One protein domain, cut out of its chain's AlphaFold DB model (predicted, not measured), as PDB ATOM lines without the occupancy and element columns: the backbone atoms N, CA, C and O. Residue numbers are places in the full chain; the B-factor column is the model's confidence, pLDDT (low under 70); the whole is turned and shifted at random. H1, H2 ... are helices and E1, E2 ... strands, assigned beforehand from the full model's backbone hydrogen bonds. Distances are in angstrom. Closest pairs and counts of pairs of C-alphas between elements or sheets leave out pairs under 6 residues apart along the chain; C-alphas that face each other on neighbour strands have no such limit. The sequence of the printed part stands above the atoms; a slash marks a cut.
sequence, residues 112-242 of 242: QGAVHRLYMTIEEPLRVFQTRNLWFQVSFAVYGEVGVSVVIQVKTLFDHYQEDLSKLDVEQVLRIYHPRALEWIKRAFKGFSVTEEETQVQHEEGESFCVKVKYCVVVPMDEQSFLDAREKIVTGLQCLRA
ATOM      1  N   GLN A 112     133.534  82.948 220.167       94.75
ATOM      2  CA  GLN A 112     132.532  83.580 221.035       94.75
ATOM      3  C   GLN A 112     132.271  82.739 222.293       94.75
ATOM      4  O   GLN A 112     132.267  83.257 223.413       94.75
ATOM      5  N   GLY A 113     132.114  81.422 222.129       93.38
ATOM      6  CA  GLY A 113     131.972  80.506 223.256       93.38
ATOM      7  C   GLY A 113     133.230  80.439 224.130       93.38
ATOM      8  O   GLY A 113     133.105  80.376 225.352       93.38
ATOM      9  N   ALA A 114     134.425  80.543 223.540       94.69
ATOM     10  CA  ALA A 114     135.695  80.599 224.265       94.69
ATOM     11  C   ALA A 114     135.765  81.840 225.167       94.69
ATOM     12  O   ALA A 114     136.042  81.712 226.358       94.69
ATOM     13  N   VAL A 115     135.420  83.023 224.643       95.69
ATOM     14  CA  VAL A 115     135.313  84.269 225.427       95.69
ATOM     15  C   VAL A 115     134.348  84.096 226.598       95.69
ATOM     16  O   VAL A 115     134.696  84.399 227.740       95.69
ATOM     17  N   HIS A 116     133.152  83.558 226.344       93.56
ATOM     18  CA  HIS A 116     132.171  83.311 227.398       93.56
ATOM     19  C   HIS A 116     132.703  82.334 228.460       93.56
ATOM     20  O   HIS A 116     132.562  82.575 229.660       93.56
ATOM     21  N   ARG A 117     133.370  81.254 228.039       92.12
ATOM     22  CA  ARG A 117     133.998  80.293 228.949       92.12
ATOM     23  C   ARG A 117     135.099  80.920 229.792       92.12
ATOM     24  O   ARG A 117     135.160  80.607 230.979       92.12
ATOM     25  N   LEU A 118     135.918  81.814 229.243       94.56
ATOM     26  CA  LEU A 118     136.941  82.528 230.012       94.56
ATOM     27  C   LEU A 118     136.311  83.371 231.131       94.56
ATOM     28  O   LEU A 118     136.768  83.289 232.266       94.56
ATOM     29  N   TYR A 119     135.207  84.082 230.876       93.94
ATOM     30  CA  TYR A 119     134.490  84.814 231.936       93.94
ATOM     31  C   TYR A 119     133.883  83.911 233.017       93.94
ATOM     32  O   TYR A 119     133.815  84.316 234.174       93.94
ATOM     33  N   MET A 120     133.432  82.710 232.647       90.44
ATOM     34  CA  MET A 120     132.826  81.752 233.582       90.44
ATOM     35  C   MET A 120     133.855  80.978 234.413       90.44
ATOM     36  O   MET A 120     133.516  80.480 235.481       90.44
ATOM     37  N   THR A 121     135.082  80.828 233.908       89.62
ATOM     38  CA  THR A 121     136.123  79.991 234.531       89.62
ATOM     39  C   THR A 121     137.215  80.800 235.219       89.62
ATOM     40  O   THR A 121     137.823  80.307 236.163       89.62
ATOM     41  N   ILE A 122     137.462  82.038 234.785       92.69
ATOM     42  CA  ILE A 122     138.443  82.926 235.409       92.69
ATOM     43  C   ILE A 122     137.741  83.775 236.465       92.69
ATOM     44  O   ILE A 122     136.906  84.637 236.164       92.69
ATOM     45  N   GLU A 123     138.113  83.535 237.719       90.12
ATOM     46  CA  GLU A 123     137.523  84.197 238.876       90.12
ATOM     47  C   GLU A 123     137.713  85.719 238.839       90.12
ATOM     48  O   GLU A 123     138.718  86.250 238.357       90.12
ATOM     49  N   GLU A 124     136.741  86.441 239.394       91.88
ATOM     50  CA  GLU A 124     136.755  87.905 239.459       91.88
ATOM     51  C   GLU A 124     138.016  88.499 240.116       91.88
ATOM     52  O   GLU A 124     138.536  89.463 239.554       91.88
ATOM     53  N   PRO A 125     138.611  87.917 241.181       93.38
ATOM     54  CA  PRO A 125     139.856  88.429 241.765       93.38
ATOM     55  C   PRO A 125     141.082  88.372 240.839       93.38
ATOM     56  O   PRO A 125     142.115  88.953 241.163       93.38
ATOM     57  N   LEU A 126     141.013  87.642 239.721       93.56
ATOM     58  CA  LEU A 126     142.030  87.671 238.659       93.56
ATOM     59  C   LEU A 126     141.654  88.619 237.513       93.56
ATOM     60  O   LEU A 126     142.506  88.946 236.690       93.56
ATOM     61  N   ARG A 127     140.395  89.066 237.450       95.06
ATOM     62  CA  ARG A 127     139.899  90.008 236.439       95.06
ATOM     63  C   ARG A 127     139.866  91.447 236.935       95.06
ATOM     64  O   ARG A 127     139.991  92.353 236.122       95.06
ATOM     65  N   VAL A 128     139.706  91.667 238.234       95.56
ATOM     66  CA  VAL A 128     139.716  92.992 238.857       95.56
ATOM     67  C   VAL A 128     140.564  92.917 240.116       95.56
ATOM     68  O   VAL A 128     140.217  92.219 241.066       95.56
ATOM     69  N   PHE A 129     141.699  93.606 240.116       94.44
ATOM     70  CA  PHE A 129     142.612  93.607 241.255       94.44
ATOM     71  C   PHE A 129     143.449  94.882 241.300       94.44
ATOM     72  O   PHE A 129     143.614  95.586 240.304       94.44
ATOM     73  N   GLN A 130     143.995  95.164 242.477       92.12
ATOM     74  CA  GLN A 130     144.939  96.248 242.686       92.12
ATOM     75  C   GLN A 130     146.301  95.655 243.032       92.12
ATOM     76  O   GLN A 130     146.406  94.823 243.935       92.12
ATOM     77  N   THR A 131     147.346  96.130 242.358       87.62
ATOM     78  CA  THR A 131     148.728  95.817 242.723       87.62
ATOM     79  C   THR A 131     149.507  97.117 242.845       87.62
ATOM     80  O   THR A 131     149.620  97.893 241.893       87.62
ATOM     81  N   ARG A 132     150.057  97.368 244.040       83.88
ATOM     82  CA  ARG A 132     150.646  98.665 244.411       83.88
ATOM     83  C   ARG A 132     149.607  99.785 244.230       83.88
ATOM     84  O   ARG A 132     148.534  99.738 244.821       83.88
ATOM     85  N   ASN A 133     149.909 100.755 243.375       85.88
ATOM     86  CA  ASN A 133     149.080 101.933 243.128       85.88
ATOM     87  C   ASN A 133     148.302 101.810 241.805       85.88
ATOM     88  O   ASN A 133     147.742 102.794 241.327       85.88
ATOM     89  N   LEU A 134     148.328 100.625 241.184       90.94
ATOM     90  CA  LEU A 134     147.736 100.364 239.881       90.94
ATOM     91  C   LEU A 134     146.501  99.487 240.028       90.94
ATOM     92  O   LEU A 134     146.541  98.437 240.672       90.94
ATOM     93  N   TRP A 135     145.424  99.909 239.379       93.12
ATOM     94  CA  TRP A 135     144.181  99.155 239.283       93.12
ATOM     95  C   TRP A 135     144.116  98.442 237.945       93.12
ATOM     96  O   TRP A 135     144.190  99.087 236.902       93.12
ATOM     97  N   PHE A 136     143.950  97.127 237.974       95.25
ATOM     98  CA  PHE A 136     143.841  96.283 236.795       95.25
ATOM     99  C   PHE A 136     142.395  95.839 236.603       95.25
ATOM    100  O   PHE A 136     141.735  95.390 237.541       95.25
ATOM    101  N   GLN A 137     141.921  95.938 235.367       96.31
ATOM    102  CA  GLN A 137     140.635  95.416 234.929       96.31
ATOM    103  C   GLN A 137     140.825  94.650 233.622       96.31
ATOM    104  O   GLN A 137     141.325  95.198 232.641       96.31
ATOM    105  N   VAL A 138     140.414  93.388 233.611       97.00
ATOM    106  CA  VAL A 138     140.631  92.455 232.509       97.00
ATOM    107  C   VAL A 138     139.303  92.069 231.878       97.00
ATOM    108  O   VAL A 138     138.350  91.689 232.566       97.00
ATOM    109  N   SER A 139     139.256  92.132 230.555       96.69
ATOM    110  CA  SER A 139     138.146  91.666 229.736       96.69
ATOM    111  C   SER A 139     138.649  90.802 228.579       96.69
ATOM    112  O   SER A 139     139.823  90.819 228.218       96.69
ATOM    113  N   PHE A 140     137.749  90.002 228.019       96.94
ATOM    114  CA  PHE A 140     138.025  89.105 226.902       96.94
ATOM    115  C   PHE A 140     137.162  89.486 225.705       96.94
ATOM    116  O   PHE A 140     135.973  89.776 225.866       96.94
ATOM    117  N   ALA A 141     137.753  89.456 224.516       95.88
ATOM    118  CA  ALA A 141     137.071  89.716 223.255       95.88
ATOM    119  C   ALA A 141     137.579  88.774 222.161       95.88
ATOM    120  O   ALA A 141     138.708  88.296 222.215       95.88
ATOM    121  N   VAL A 142     136.757  88.511 221.148       95.88
ATOM    122  CA  VAL A 142     137.201  87.749 219.974       95.88
ATOM    123  C   VAL A 142     138.213  88.581 219.186       95.88
ATOM    124  O   VAL A 142     137.997  89.774 218.970       95.88
ATOM    125  N   TYR A 143     139.306  87.957 218.743       92.69
ATOM    126  CA  TYR A 143     140.323  88.589 217.906       92.69
ATOM    127  C   TYR A 143     140.330  87.958 216.509       92.69
ATOM    128  O   TYR A 143     141.047  86.991 216.239       92.69
ATOM    129  N   GLY A 144     139.489  88.509 215.628       89.31
ATOM    130  CA  GLY A 144     139.273  87.972 214.283       89.31
ATOM    131  C   GLY A 144     138.901  86.488 214.315       89.31
ATOM    132  O   GLY A 144     138.159  86.048 215.188       89.31
ATOM    133  N   GLU A 145     139.460  85.715 213.387       88.44
ATOM    134  CA  GLU A 145     139.348  84.246 213.364       88.44
ATOM    135  C   GLU A 145     140.541  83.550 214.048       88.44
ATOM    136  O   GLU A 145     140.640  82.328 214.038       88.44
ATOM    137  N   VAL A 146     141.463  84.321 214.635       87.88
ATOM    138  CA  VAL A 146     142.766  83.825 215.112       87.88
ATOM    139  C   VAL A 146     142.705  83.347 216.564       87.88
ATOM    140  O   VAL A 146     143.451  82.447 216.951       87.88
ATOM    141  N   GLY A 147     141.861  83.960 217.395       93.12
ATOM    142  CA  GLY A 147     141.792  83.615 218.810       93.12
ATOM    143  C   GLY A 147     141.043  84.633 219.661       93.12
ATOM    144  O   GLY A 147     140.039  85.216 219.245       93.12
ATOM    145  N   VAL A 148     141.546  84.846 220.876       95.44
ATOM    146  CA  VAL A 148     140.973  85.767 221.865       95.44
ATOM    147  C   VAL A 148     141.975  86.866 222.202       95.44
ATOM    148  O   VAL A 148     143.170  86.627 222.358       95.44
ATOM    149  N   SER A 149     141.463  88.081 222.344       96.00
ATOM    150  CA  SER A 149     142.154  89.211 222.944       96.00
ATOM    151  C   SER A 149     141.861  89.248 224.443       96.00
ATOM    152  O   SER A 149     140.699  89.291 224.857       96.00
ATOM    153  N   VAL A 150     142.918  89.230 225.256       97.00
ATOM    154  CA  VAL A 150     142.865  89.590 226.675       97.00
ATOM    155  C   VAL A 150     143.160  91.083 226.769       97.00
ATOM    156  O   VAL A 150     144.292  91.529 226.575       97.00
ATOM    157  N   VAL A 151     142.123  91.860 227.040       96.75
ATOM    158  CA  VAL A 151     142.187  93.309 227.183       96.75
ATOM    159  C   VAL A 151     142.462  93.633 228.644       96.75
ATOM    160  O   VAL A 151     141.662  93.306 229.515       96.75
ATOM    161  N   ILE A 152     143.589  94.282 228.913       96.31
ATOM    162  CA  ILE A 152     144.033  94.652 230.257       96.31
ATOM    163  C   ILE A 152     144.028  96.173 230.343       96.31
ATOM    164  O   ILE A 152     144.881  96.849 229.773       96.31
ATOM    165  N   GLN A 153     143.065  96.720 231.070       95.75
ATOM    166  CA  GLN A 153     143.005  98.137 231.388       95.75
ATOM    167  C   GLN A 153     143.703  98.383 232.724       95.75
ATOM    168  O   GLN A 153     143.335  97.788 233.737       95.75
ATOM    169  N   VAL A 154     144.687  99.278 232.731       94.56
ATOM    170  CA  VAL A 154     145.431  99.668 233.932       94.56
ATOM    171  C   VAL A 154     145.152 101.130 234.236       94.56
ATOM    172  O   VAL A 154     145.264 101.971 233.346       94.56
ATOM    173  N   LYS A 155     144.793 101.434 235.482       93.19
ATOM    174  CA  LYS A 155     144.512 102.798 235.931       93.19
ATOM    175  C   LYS A 155     145.471 103.230 237.036       93.19
ATOM    176  O   LYS A 155     145.700 102.473 237.981       93.19
ATOM    177  N   THR A 156     145.952 104.464 236.941       91.50
ATOM    178  CA  THR A 156     146.608 105.188 238.040       91.50
ATOM    179  C   THR A 156     145.679 106.306 238.490       91.50
ATOM    180  O   THR A 156     145.269 107.108 237.653       91.50
ATOM    181  N   LEU A 157     145.351 106.361 239.781       87.56
ATOM    182  CA  LEU A 157     144.586 107.462 240.375       87.56
ATOM    183  C   LEU A 157     145.537 108.553 240.871       87.56
ATOM    184  O   LEU A 157     146.620 108.242 241.377       87.56
ATOM    185  N   PHE A 158     145.134 109.811 240.733       85.88
ATOM    186  CA  PHE A 158     145.843 110.958 241.287       85.88
ATOM    187  C   PHE A 158     144.869 112.082 241.627       85.88
ATOM    188  O   PHE A 158     143.856 112.253 240.952       85.88
ATOM    189  N   ASP A 159     145.206 112.862 242.649       82.38
ATOM    190  CA  ASP A 159     144.417 114.025 243.042       82.38
ATOM    191  C   ASP A 159     144.983 115.295 242.406       82.38
ATOM    192  O   ASP A 159     146.200 115.449 242.231       82.38
ATOM    193  N   HIS A 160     144.096 116.219 242.055       76.44
ATOM    194  CA  HIS A 160     144.450 117.519 241.518       76.44
ATOM    195  C   HIS A 160     143.468 118.578 242.027       76.44
ATOM    196  O   HIS A 160     142.267 118.465 241.821       76.44
ATOM    197  N   TYR A 161     143.995 119.661 242.611       65.00
ATOM    198  CA  TYR A 161     143.223 120.766 243.215       65.00
ATOM    199  C   TYR A 161     142.238 121.487 242.274       65.00
ATOM    200  O   TYR A 161     141.534 122.404 242.684       65.00
ATOM    201  N   GLN A 162     142.252 121.169 240.982       66.00
ATOM    202  CA  GLN A 162     141.318 121.720 240.008       66.00
ATOM    203  C   GLN A 162     140.409 120.594 239.534       66.00
ATOM    204  O   GLN A 162     140.907 119.641 238.949       66.00
ATOM    205  N   GLU A 163     139.102 120.752 239.726       64.00
ATOM    206  CA  GLU A 163     138.072 119.783 239.313       64.00
ATOM    207  C   GLU A 163     137.879 119.714 237.782       64.00
ATOM    208  O   GLU A 163     137.254 118.796 237.263       64.00
ATOM    209  N   ASP A 164     138.413 120.686 237.035       69.12
ATOM    210  CA  ASP A 164     138.190 120.836 235.595       69.12
ATOM    211  C   ASP A 164     139.341 120.247 234.763       69.12
ATOM    212  O   ASP A 164     140.455 120.782 234.731       69.12
ATOM    213  N   LEU A 165     139.040 119.174 234.028       66.50
ATOM    214  CA  LEU A 165     139.976 118.459 233.155       66.50
ATOM    215  C   LEU A 165     140.535 119.336 232.019       66.50
ATOM    216  O   LEU A 165     141.640 119.083 231.547       66.50
ATOM    217  N   SER A 166     139.822 120.392 231.604       68.88
ATOM    218  CA  SER A 166     140.281 121.315 230.550       68.88
ATOM    219  C   SER A 166     141.446 122.212 230.978       68.88
ATOM    220  O   SER A 166     142.117 122.806 230.133       68.88
ATOM    221  N   LYS A 167     141.703 122.301 232.288       70.44
ATOM    222  CA  LYS A 167     142.792 123.096 232.869       70.44
ATOM    223  C   LYS A 167     144.032 122.261 233.192       70.44
ATOM    224  O   LYS A 167     145.054 122.822 233.581       70.44
ATOM    225  N   LEU A 168     143.951 120.941 233.019       75.31
ATOM    226  CA  LEU A 168     145.066 120.020 233.202       75.31
ATOM    227  C   LEU A 168     145.954 119.984 231.956       75.31
ATOM    228  O   LEU A 168     145.487 119.789 230.835       75.31
ATOM    229  N   ASP A 169     147.263 120.098 232.173       82.06
ATOM    230  CA  ASP A 169     148.258 119.776 231.153       82.06
ATOM    231  C   ASP A 169     148.300 118.252 230.968       82.06
ATOM    232  O   ASP A 169     148.942 117.516 231.723       82.06
ATOM    233  N   VAL A 170     147.567 117.772 229.961       82.12
ATOM    234  CA  VAL A 170     147.438 116.345 229.648       82.12
ATOM    235  C   VAL A 170     148.802 115.710 229.356       82.12
ATOM    236  O   VAL A 170     149.045 114.586 229.792       82.12
ATOM    237  N   GLU A 171     149.722 116.405 228.681       83.06
ATOM    238  CA  GLU A 171     151.050 115.851 228.381       83.06
ATOM    239  C   GLU A 171     151.874 115.662 229.657       83.06
ATOM    240  O   GLU A 171     152.492 114.609 229.861       83.06
ATOM    241  N   GLN A 172     151.845 116.651 230.554       83.62
ATOM    242  CA  GLN A 172     152.512 116.554 231.849       83.62
ATOM    243  C   GLN A 172     151.905 115.438 232.712       83.62
ATOM    244  O   GLN A 172     152.646 114.642 233.298       83.62
ATOM    245  N   VAL A 173     150.574 115.339 232.757       84.19
ATOM    246  CA  VAL A 173     149.844 114.294 233.490       84.19
ATOM    247  C   VAL A 173     150.221 112.912 232.982       84.19
ATOM    248  O   VAL A 173     150.597 112.049 233.778       84.19
ATOM    249  N   LEU A 174     150.188 112.699 231.666       85.25
ATOM    250  CA  LEU A 174     150.571 111.424 231.065       85.25
ATOM    251  C   LEU A 174     152.038 111.101 231.352       85.25
ATOM    252  O   LEU A 174     152.368 109.972 231.706       85.25
ATOM    253  N   ARG A 175     152.942 112.081 231.308       83.94
ATOM    254  CA  ARG A 175     154.353 111.844 231.633       83.94
ATOM    255  C   ARG A 175     154.558 111.342 233.069       83.94
ATOM    256  O   ARG A 175     155.444 110.502 233.278       83.94
ATOM    257  N   ILE A 176     153.780 111.853 234.026       83.56
ATOM    258  CA  ILE A 176     153.918 111.570 235.464       83.56
ATOM    259  C   ILE A 176     153.145 110.311 235.874       83.56
ATOM    260  O   ILE A 176     153.715 109.436 236.524       83.56
ATOM    261  N   TYR A 177     151.872 110.206 235.490       84.94
ATOM    262  CA  TYR A 177     150.926 109.231 236.042       84.94
ATOM    263  C   TYR A 177     150.671 108.014 235.143       84.94
ATOM    264  O   TYR A 177     149.925 107.113 235.531       84.94
ATOM    265  N   HIS A 178     151.297 107.933 233.962       87.69
ATOM    266  CA  HIS A 178     151.166 106.755 233.105       87.69
ATOM    267  C   HIS A 178     151.600 105.472 233.843       87.69
ATOM    268  O   HIS A 178     152.741 105.394 234.304       87.69
ATOM    269  N   PRO A 179     150.748 104.432 233.911       84.12
ATOM    270  CA  PRO A 179     151.015 103.203 234.661       84.12
ATOM    271  C   PRO A 179     152.206 102.378 234.139       84.12
ATOM    272  O   PRO A 179     152.677 101.493 234.847       84.12
ATOM    273  N   ARG A 180     152.702 102.661 232.920       87.12
ATOM    274  CA  ARG A 180     153.906 102.059 232.283       87.12
ATOM    275  C   ARG A 180     154.018 100.542 232.529       87.12
ATOM    276  O   ARG A 180     155.086 100.022 232.846       87.12
ATOM    277  N   ALA A 181     152.903  99.829 232.380       89.69
ATOM    278  CA  ALA A 181     152.780  98.422 232.752       89.69
ATOM    279  C   ALA A 181     153.174  97.453 231.621       89.69
ATOM    280  O   ALA A 181     153.226  96.247 231.851       89.69
ATOM    281  N   LEU A 182     153.497  97.954 230.422       92.56
ATOM    282  CA  LEU A 182     153.763  97.138 229.232       92.56
ATOM    283  C   LEU A 182     154.784  96.015 229.470       92.56
ATOM    284  O   LEU A 182     154.508  94.852 229.186       92.56
ATOM    285  N   GLU A 183     155.951  96.335 230.030       90.62
ATOM    286  CA  GLU A 183     157.010  95.343 230.285       90.62
ATOM    287  C   GLU A 183     156.650  94.355 231.403       90.62
ATOM    288  O   GLU A 183     157.184  93.249 231.480       90.62
ATOM    289  N   TRP A 184     155.734  94.724 232.294       91.38
ATOM    290  CA  TRP A 184     155.202  93.796 233.287       91.38
ATOM    291  C   TRP A 184     154.222  92.816 232.644       91.38
ATOM    292  O   TRP A 184     154.365  91.607 232.823       91.38
ATOM    293  N   ILE A 185     153.313  93.319 231.808       93.69
ATOM    294  CA  ILE A 185     152.337  92.503 231.078       93.69
ATOM    295  C   ILE A 185     153.047  91.556 230.100       93.69
ATOM    296  O   ILE A 185     152.739  90.368 230.078       93.69
ATOM    297  N   LYS A 186     154.067  92.018 229.362       94.44
ATOM    298  CA  LYS A 186     154.886  91.155 228.485       94.44
ATOM    299  C   LYS A 186     155.575  90.015 229.232       94.44
ATOM    300  O   LYS A 186     155.688  88.914 228.699       94.44
ATOM    301  N   ARG A 187     156.052  90.270 230.455       93.31
ATOM    302  CA  ARG A 187     156.663  89.230 231.299       93.31
ATOM    303  C   ARG A 187     155.630  88.216 231.777       93.31
ATOM    304  O   ARG A 187     155.925  87.026 231.765       93.31
ATOM    305  N   ALA A 188     154.443  88.683 232.160       93.69
ATOM    306  CA  ALA A 188     153.340  87.834 232.598       93.69
ATOM    307  C   ALA A 188     152.790  86.954 231.458       93.69
ATOM    308  O   ALA A 188     152.569  85.764 231.642       93.69
ATOM    309  N   PHE A 189     152.651  87.512 230.254       94.25
ATOM    310  CA  PHE A 189     152.124  86.830 229.065       94.25
ATOM    311  C   PHE A 189     153.236  86.456 228.077       94.25
ATOM    312  O   PHE A 189     153.154  86.718 226.873       94.25
ATOM    313  N   LYS A 190     154.312  85.846 228.587       90.56
ATOM    314  CA  LYS A 190     155.478  85.488 227.774       90.56
ATOM    315  C   LYS A 190     155.085  84.552 226.624       90.56
ATOM    316  O   LYS A 190     154.524  83.484 226.845       90.56
ATOM    317  N   GLY A 191     155.466  84.931 225.405       87.12
ATOM    318  CA  GLY A 191     155.185  84.160 224.190       87.12
ATOM    319  C   GLY A 191     153.924  84.595 223.441       87.12
ATOM    320  O   GLY A 191     153.694  84.099 222.343       87.12
ATOM    321  N   PHE A 192     153.156  85.547 223.978       92.88
ATOM    322  CA  PHE A 192     152.055  86.196 223.268       92.88
ATOM    323  C   PHE A 192     152.436  87.599 222.795       92.88
ATOM    324  O   PHE A 192     153.341  88.239 223.336       92.88
ATOM    325  N   SER A 193     151.726  88.081 221.776       91.25
ATOM    326  CA  SER A 193     151.860  89.465 221.325       91.25
ATOM    327  C   SER A 193     151.135  90.385 222.300       91.25
ATOM    328  O   SER A 193     149.949  90.181 222.554       91.25
ATOM    329  N   VAL A 194     151.841  91.390 222.822       93.81
ATOM    330  CA  VAL A 194     151.291  92.410 223.724       93.81
ATOM    331  C   VAL A 194     151.466  93.782 223.092       93.81
ATOM    332  O   VAL A 194     152.596  94.189 222.804       93.81
ATOM    333  N   THR A 195     150.367  94.506 222.919       90.88
ATOM    334  CA  THR A 195     150.349  95.874 222.393       90.88
ATOM    335  C   THR A 195     149.734  96.833 223.404       90.88
ATOM    336  O   THR A 195     148.833  96.475 224.158       90.88
ATOM    337  N   GLU A 196     150.242  98.062 223.434       90.44
ATOM    338  CA  GLU A 196     149.575  99.194 224.077       90.44
ATOM    339  C   GLU A 196     148.701  99.852 223.007       90.44
ATOM    340  O   GLU A 196     149.199 100.176 221.929       90.44
ATOM    341  N   GLU A 197     147.395  99.951 223.250       86.12
ATOM    342  CA  GLU A 197     146.440 100.427 222.243       86.12
ATOM    343  C   GLU A 197     146.040 101.879 222.472       86.12
ATOM    344  O   GLU A 197     145.919 102.642 221.517       86.12
ATOM    345  N   GLU A 198     145.796 102.258 223.726       82.25
ATOM    346  CA  GLU A 198     145.152 103.529 224.027       82.25
ATOM    347  C   GLU A 198     145.507 104.037 225.424       82.25
ATOM    348  O   GLU A 198     145.518 103.269 226.389       82.25
ATOM    349  N   THR A 199     145.731 105.346 225.525       84.75
ATOM    350  CA  THR A 199     146.042 106.055 226.768       84.75
ATOM    351  C   THR A 199     145.106 107.250 226.903       84.75
ATOM    352  O   THR A 199     145.038 108.092 226.009       84.75
ATOM    353  N   GLN A 200     144.383 107.333 228.019       86.25
ATOM    354  CA  GLN A 200     143.378 108.366 228.271       86.25
ATOM    355  C   GLN A 200     143.522 108.955 229.677       86.25
ATOM    356  O   GLN A 200     143.846 108.240 230.625       86.25
ATOM    357  N   VAL A 201     143.215 110.245 229.821       82.75
ATOM    358  CA  VAL A 201     143.015 110.907 231.119       82.75
ATOM    359  C   VAL A 201     141.517 111.102 231.323       82.75
ATOM    360  O   VAL A 201     140.840 111.595 230.421       82.75
ATOM    361  N   GLN A 202     140.988 110.702 232.477       83.00
ATOM    362  CA  GLN A 202     139.570 110.854 232.810       83.00
ATOM    363  C   GLN A 202     139.405 111.460 234.207       83.00
ATOM    364  O   GLN A 202     140.188 111.180 235.114       83.00
ATOM    365  N   HIS A 203     138.384 112.299 234.365       79.62
ATOM    366  CA  HIS A 203     137.905 112.766 235.665       79.62
ATOM    367  C   HIS A 203     136.987 111.686 236.238       79.62
ATOM    368  O   HIS A 203     136.163 111.148 235.498       79.62
ATOM    369  N   GLU A 204     137.175 111.313 237.504       80.06
ATOM    370  CA  GLU A 204     136.332 110.301 238.153       80.06
ATOM    371  C   GLU A 204     135.276 110.995 239.028       80.06
ATOM    372  O   GLU A 204     134.101 111.005 238.667       80.06
ATOM    373  N   GLU A 205     135.681 111.609 240.145       72.62
ATOM    374  CA  GLU A 205     134.783 112.338 241.051       72.62
ATOM    375  C   GLU A 205     135.579 113.335 241.916       72.62
ATOM    376  O   GLU A 205     136.699 113.043 242.338       72.62
ATOM    377  N   GLY A 206     135.014 114.517 242.189       74.62
ATOM    378  CA  GLY A 206     135.654 115.548 243.019       74.62
ATOM    379  C   GLY A 206     136.986 116.041 242.444       74.62
ATOM    380  O   GLY A 206     137.056 116.455 241.290       74.62
ATOM    381  N   GLU A 207     138.052 115.984 243.240       73.94
ATOM    382  CA  GLU A 207     139.418 116.351 242.834       73.94
ATOM    383  C   GLU A 207     140.233 115.152 242.306       73.94
ATOM    384  O   GLU A 207     141.430 115.284 242.043       73.94
ATOM    385  N   SER A 208     139.614 113.978 242.132       81.19
ATOM    386  CA  SER A 208     140.312 112.762 241.710       81.19
ATOM    387  C   SER A 208     140.201 112.515 240.205       81.19
ATOM    388  O   SER A 208     139.124 112.467 239.601       81.19
ATOM    389  N   PHE A 209     141.357 112.280 239.601       84.44
ATOM    390  CA  PHE A 209     141.536 111.975 238.191       84.44
ATOM    391  C   PHE A 209     142.215 110.620 238.032       84.44
ATOM    392  O   PHE A 209     142.812 110.066 238.961       84.44
ATOM    393  N   CYS A 210     142.161 110.077 236.820       87.88
ATOM    394  CA  CYS A 210     142.883 108.865 236.503       87.88
ATOM    395  C   CYS A 210     143.504 108.884 235.109       87.88
ATOM    396  O   CYS A 210     142.972 109.461 234.160       87.88
ATOM    397  N   VAL A 211     144.642 108.202 234.988       89.56
ATOM    398  CA  VAL A 211     145.223 107.831 233.696       89.56
ATOM    399  C   VAL A 211     144.905 106.364 233.448       89.56
ATOM    400  O   VAL A 211     145.332 105.506 234.223       89.56
ATOM    401  N   LYS A 212     144.159 106.077 232.378       91.81
ATOM    402  CA  LYS A 212     143.811 104.726 231.924       91.81
ATOM    403  C   LYS A 212     144.683 104.368 230.729       91.81
ATOM    404  O   LYS A 212     144.754 105.133 229.773       91.81
ATOM    405  N   VAL A 213     145.309 103.199 230.770       93.50
ATOM    406  CA  VAL A 213     146.044 102.637 229.632       93.50
ATOM    407  C   VAL A 213     145.494 101.260 229.327       93.50
ATOM    408  O   VAL A 213     145.367 100.422 230.225       93.50
ATOM    409  N   LYS A 214     145.158 101.031 228.062       95.06
ATOM    410  CA  LYS A 214     144.645  99.764 227.563       95.06
ATOM    411  C   LYS A 214     145.762  98.999 226.869       95.06
ATOM    412  O   LYS A 214     146.349  99.467 225.894       95.06
ATOM    413  N   TYR A 215     146.004  97.793 227.358       95.38
ATOM    414  CA  TYR A 215     146.891  96.820 226.745       95.38
ATOM    415  C   TYR A 215     146.069  95.669 226.179       95.38
ATOM    416  O   TYR A 215     145.031  95.297 226.727       95.38
ATOM    417  N   CYS A 216     146.548  95.087 225.093       95.69
ATOM    418  CA  CYS A 216     145.910  93.978 224.409       95.69
ATOM    419  C   CYS A 216     146.912  92.837 224.278       95.69
ATOM    420  O   CYS A 216     148.019  93.029 223.772       95.69
ATOM    421  N   VAL A 217     146.533  91.657 224.762       96.44
ATOM    422  CA  VAL A 217     147.295  90.420 224.583       96.44
ATOM    423  C   VAL A 217     146.529  89.527 223.622       96.44
ATOM    424  O   VAL A 217     145.407  89.120 223.917       96.44
ATOM    425  N   VAL A 218     147.130  89.202 222.482       95.81
ATOM    426  CA  VAL A 218     146.517  88.294 221.506       95.81
ATOM    427  C   VAL A 218     146.936  86.865 221.823       95.81
ATOM    428  O   VAL A 218     148.124  86.535 221.787       95.81
ATOM    429  N   VAL A 219     145.949  86.019 222.106       96.19
ATOM    430  CA  VAL A 219     146.118  84.601 222.418       96.19
ATOM    431  C   VAL A 219     145.471  83.781 221.301       96.19
ATOM    432  O   VAL A 219     144.244  83.641 221.280       96.19
ATOM    433  N   PRO A 220     146.270  83.253 220.353       94.06
ATOM    434  CA  PRO A 220     145.764  82.342 219.338       94.06
ATOM    435  C   PRO A 220     145.185  81.097 220.000       94.06
ATOM    436  O   PRO A 220     145.806  80.541 220.911       94.06
ATOM    437  N   MET A 221     144.000  80.679 219.565       93.69
ATOM    438  CA  MET A 221     143.383  79.452 220.056       93.69
ATOM    439  C   MET A 221     142.371  78.891 219.066       93.69
ATOM    440  O   MET A 221     141.649  79.625 218.394       93.69
ATOM    441  N   ASP A 222     142.292  77.572 219.065       93.31
ATOM    442  CA  ASP A 222     141.327  76.747 218.357       93.31
ATOM    443  C   ASP A 222     140.757  75.690 219.321       93.31
ATOM    444  O   ASP A 222     141.048  75.696 220.521       93.31
ATOM    445  N   GLU A 223     139.934  74.780 218.802       93.06
ATOM    446  CA  GLU A 223     139.345  73.689 219.584       93.06
ATOM    447  C   GLU A 223     140.407  72.853 220.316       93.06
ATOM    448  O   GLU A 223     140.217  72.478 221.471       93.06
ATOM    449  N   GLN A 224     141.549  72.594 219.680       92.56
ATOM    450  CA  GLN A 224     142.583  71.717 220.234       92.56
ATOM    451  C   GLN A 224     143.434  72.422 221.293       92.56
ATOM    452  O   GLN A 224     143.890  71.794 222.244       92.56
ATOM    453  N   SER A 225     143.637  73.731 221.142       93.62
ATOM    454  CA  SER A 225     144.539  74.530 221.975       93.62
ATOM    455  C   SER A 225     143.835  75.360 223.050       93.62
ATOM    456  O   SER A 225     144.512  75.972 223.877       93.62
ATOM    457  N   PHE A 226     142.498  75.381 223.090       93.69
ATOM    458  CA  PHE A 226     141.732  76.200 224.036       93.69
ATOM    459  C   PHE A 226     142.108  75.957 225.504       93.69
ATOM    460  O   PHE A 226     142.274  76.919 226.254       93.69
ATOM    461  N   LEU A 227     142.243  74.693 225.926       92.94
ATOM    462  CA  LEU A 227     142.548  74.365 227.324       92.94
ATOM    463  C   LEU A 227     143.933  74.880 227.730       92.94
ATOM    464  O   LEU A 227     144.048  75.582 228.736       92.94
ATOM    465  N   ASP A 228     144.942  74.633 226.894       94.12
ATOM    466  CA  ASP A 228     146.309  75.126 227.091       94.12
ATOM    467  C   ASP A 228     146.364  76.659 227.073       94.12
ATOM    468  O   ASP A 228     147.061  77.291 227.869       94.12
ATOM    469  N   ALA A 229     145.623  77.287 226.156       94.25
ATOM    470  CA  ALA A 229     145.552  78.737 226.054       94.25
ATOM    471  C   ALA A 229     144.896  79.352 227.299       94.25
ATOM    472  O   ALA A 229     145.412  80.331 227.841       94.25
ATOM    473  N   ARG A 230     143.812  78.750 227.806       94.50
ATOM    474  CA  ARG A 230     143.161  79.160 229.058       94.50
ATOM    475  C   ARG A 230     144.122  79.062 230.240       94.50
ATOM    476  O   ARG A 230     144.206  80.011 231.015       94.50
ATOM    477  N   GLU A 231     144.852  77.960 230.376       94.25
ATOM    478  CA  GLU A 231     145.824  77.783 231.462       94.25
ATOM    479  C   GLU A 231     146.934  78.844 231.411       94.25
ATOM    480  O   GLU A 231     147.271  79.452 232.432       94.25
ATOM    481  N   LYS A 232     147.444  79.149 230.213       95.06
ATOM    482  CA  LYS A 232     148.429  80.221 230.014       95.06
ATOM    483  C   LYS A 232     147.866  81.601 230.356       95.06
ATOM    484  O   LYS A 232     148.581  82.402 230.954       95.06
ATOM    485  N   ILE A 233     146.601  81.877 230.022       96.12
ATOM    486  CA  ILE A 233     145.925  83.122 230.415       96.12
ATOM    487  C   ILE A 233     145.834  83.213 231.940       96.12
ATOM    488  O   ILE A 233     146.226  84.230 232.507       96.12
ATOM    489  N   VAL A 234     145.364  82.157 232.611       95.75
ATOM    490  CA  VAL A 234     145.240  82.120 234.079       95.75
ATOM    491  C   VAL A 234     146.597  82.337 234.745       95.75
ATOM    492  O   VAL A 234     146.713  83.191 235.621       95.75
ATOM    493  N   THR A 235     147.627  81.629 234.284       95.56
ATOM    494  CA  THR A 235     148.997  81.769 234.797       95.56
ATOM    495  C   THR A 235     149.511  83.196 234.603       95.56
ATOM    496  O   THR A 235     150.037  83.796 235.539       95.56
ATOM    497  N   GLY A 236     149.299  83.784 233.420       95.31
ATOM    498  CA  GLY A 236     149.673  85.171 233.147       95.31
ATOM    499  C   GLY A 236     148.972  86.163 234.077       95.31
ATOM    500  O   GLY A 236     149.617  87.046 234.639       95.31
ATOM    501  N   LEU A 237     147.673  85.986 234.328       95.50
ATOM    502  CA  LEU A 237     146.915  86.829 235.260       95.50
ATOM    503  C   LEU A 237     147.387  86.678 236.711       95.50
ATOM    504  O   LEU A 237     147.516  87.676 237.419       95.50
ATOM    505  N   GLN A 238     147.702  85.459 237.149       95.06
ATOM    506  CA  GLN A 238     148.282  85.214 238.472       95.06
ATOM    507  C   GLN A 238     149.646  85.901 238.623       95.06
ATOM    508  O   GLN A 238     149.887  86.557 239.635       95.06
ATOM    509  N   CYS A 239     150.511  85.822 237.606       93.19
ATOM    510  CA  CYS A 239     151.802  86.515 237.594       93.19
ATOM    511  C   CYS A 239     151.675  88.044 237.564       93.19
ATOM    512  O   CYS A 239     152.567  88.734 238.049       93.19
ATOM    513  N   LEU A 240     150.608  88.578 236.966       91.75
ATOM    514  CA  LEU A 240     150.349  90.017 236.947       91.75
ATOM    515  C   LEU A 240     149.845  90.523 238.307       91.75
ATOM    516  O   LEU A 240     150.121  91.660 238.681       91.75
ATOM    517  N   ARG A 241     149.115  89.676 239.040       89.75
ATOM    518  CA  ARG A 241     148.597  89.980 240.377       89.75
ATOM    519  C   ARG A 241     149.672  89.900 241.469       89.75
ATOM    520  O   ARG A 241     149.596  90.692 242.407       89.75
ATOM    521  N   ALA A 242     150.602  88.946 241.363       82.06
ATOM    522  CA  ALA A 242     151.702  88.721 242.312       82.06
ATOM    523  C   ALA A 242     152.676  89.911 242.402       82.06
ATOM    524  O   ALA A 242     153.106  90.218 243.537       82.06
TER     525      ALA A 242
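AT A GLANCE: This is residues 112 to 242 of the 242 residues of an uncharacterized protein of Geobacillus subterraneus (UniProt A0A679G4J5). A long, twisted sheet of five strands makes a rod-like body, with helices over one face: H1, H2, H4 and H5 gather toward one end of the rod, and H3 covers E5 and E4 toward the other. The long strands E3, E5 and E4 make the length, and the link at residues 160 to 169 lies at the end away from H5. The printed part has 131 residues, with five named helices and five named strands in the order H1 H2 E1 E2 E3 H3 H4 E4 E5 H5. The sheet order is E1, E2, E3, E5, E4, all antiparallel, and the class is mixed, helices and strands. The whole is compact, with a radius of gyration of the C-alphas of 16.2 A and spans of 54 by 25 by 25 A.

IN THESE COORDINATES: In the sheet, E3 is residues 147 to 159, 39.0 A long, E5 is 208 to 220, 38.2 A, and E4 is 193 to 205, 34.7 A. E2 is residues 134 to 143, 26.0 A, and E1 is 128 to 131, 10.2 A. E2 bends by 52 degrees at residue 140, and E4 by 55 degrees at residue 201. H5, residues 226 to 241, measures 22.5 A and ends at C-alpha 241 (148.597, 89.980, 240.377). H1, residues 112 to 121, measures 14.4 A and begins at C-alpha 112 (132.532, 83.580, 221.035). H2 is residues 124 to 127, 4.8 A, H3 is 170 to 177, 10.2 A, and H4 is 182 to 188, 9.9 A.

HOW THE PARTS SIT: E1, E2 and E3 form a meander, each strand the antiparallel neighbour of the one before; N 129 and O 136 are 3.1 A apart, and N 137 and O 153 are 2.8 A apart. E5 is the antiparallel neighbour of E3, with N 152 and O 215 within hydrogen-bond range at 2.8 A, and of E4, with N 212 and O 200 within hydrogen-bond range at 2.8 A. E3, H3 H4, E4 is a split strand-helix-strand unit, two strands running the same way with E5 between them, and its crossover is right-handed. H1, H3, H4 and H5 on one face of the sheet make two layers, one of strands and one of helices. H5 runs along the strands at a height over the sheet of 8.7 A. H5 touches H4 steeply tilted at 59 degrees, opposite ways, with residues 235 to 240 alone; the closest C-alphas, of Ala 188 and Gly 236, are 4.6 A apart. It touches H2 with residues 234 to 241 alone, closest at the C-alphas of Leu 126 and Leu 237, 6.0 A. H1 lies over E2, and H3 touches no helix. Every O i to N i+4 pair is within hydrogen-bond range in H1, H3, H4 and H5; H2 is too short for one.

THE WHOLE: The C-alphas of Tyr 161 and Gln 224, the two farthest apart, are 54.2 A apart. The printed part has no cut and no long link. Mean pLDDT of the printed part is 89.3; residues 161 to 166 are under 70.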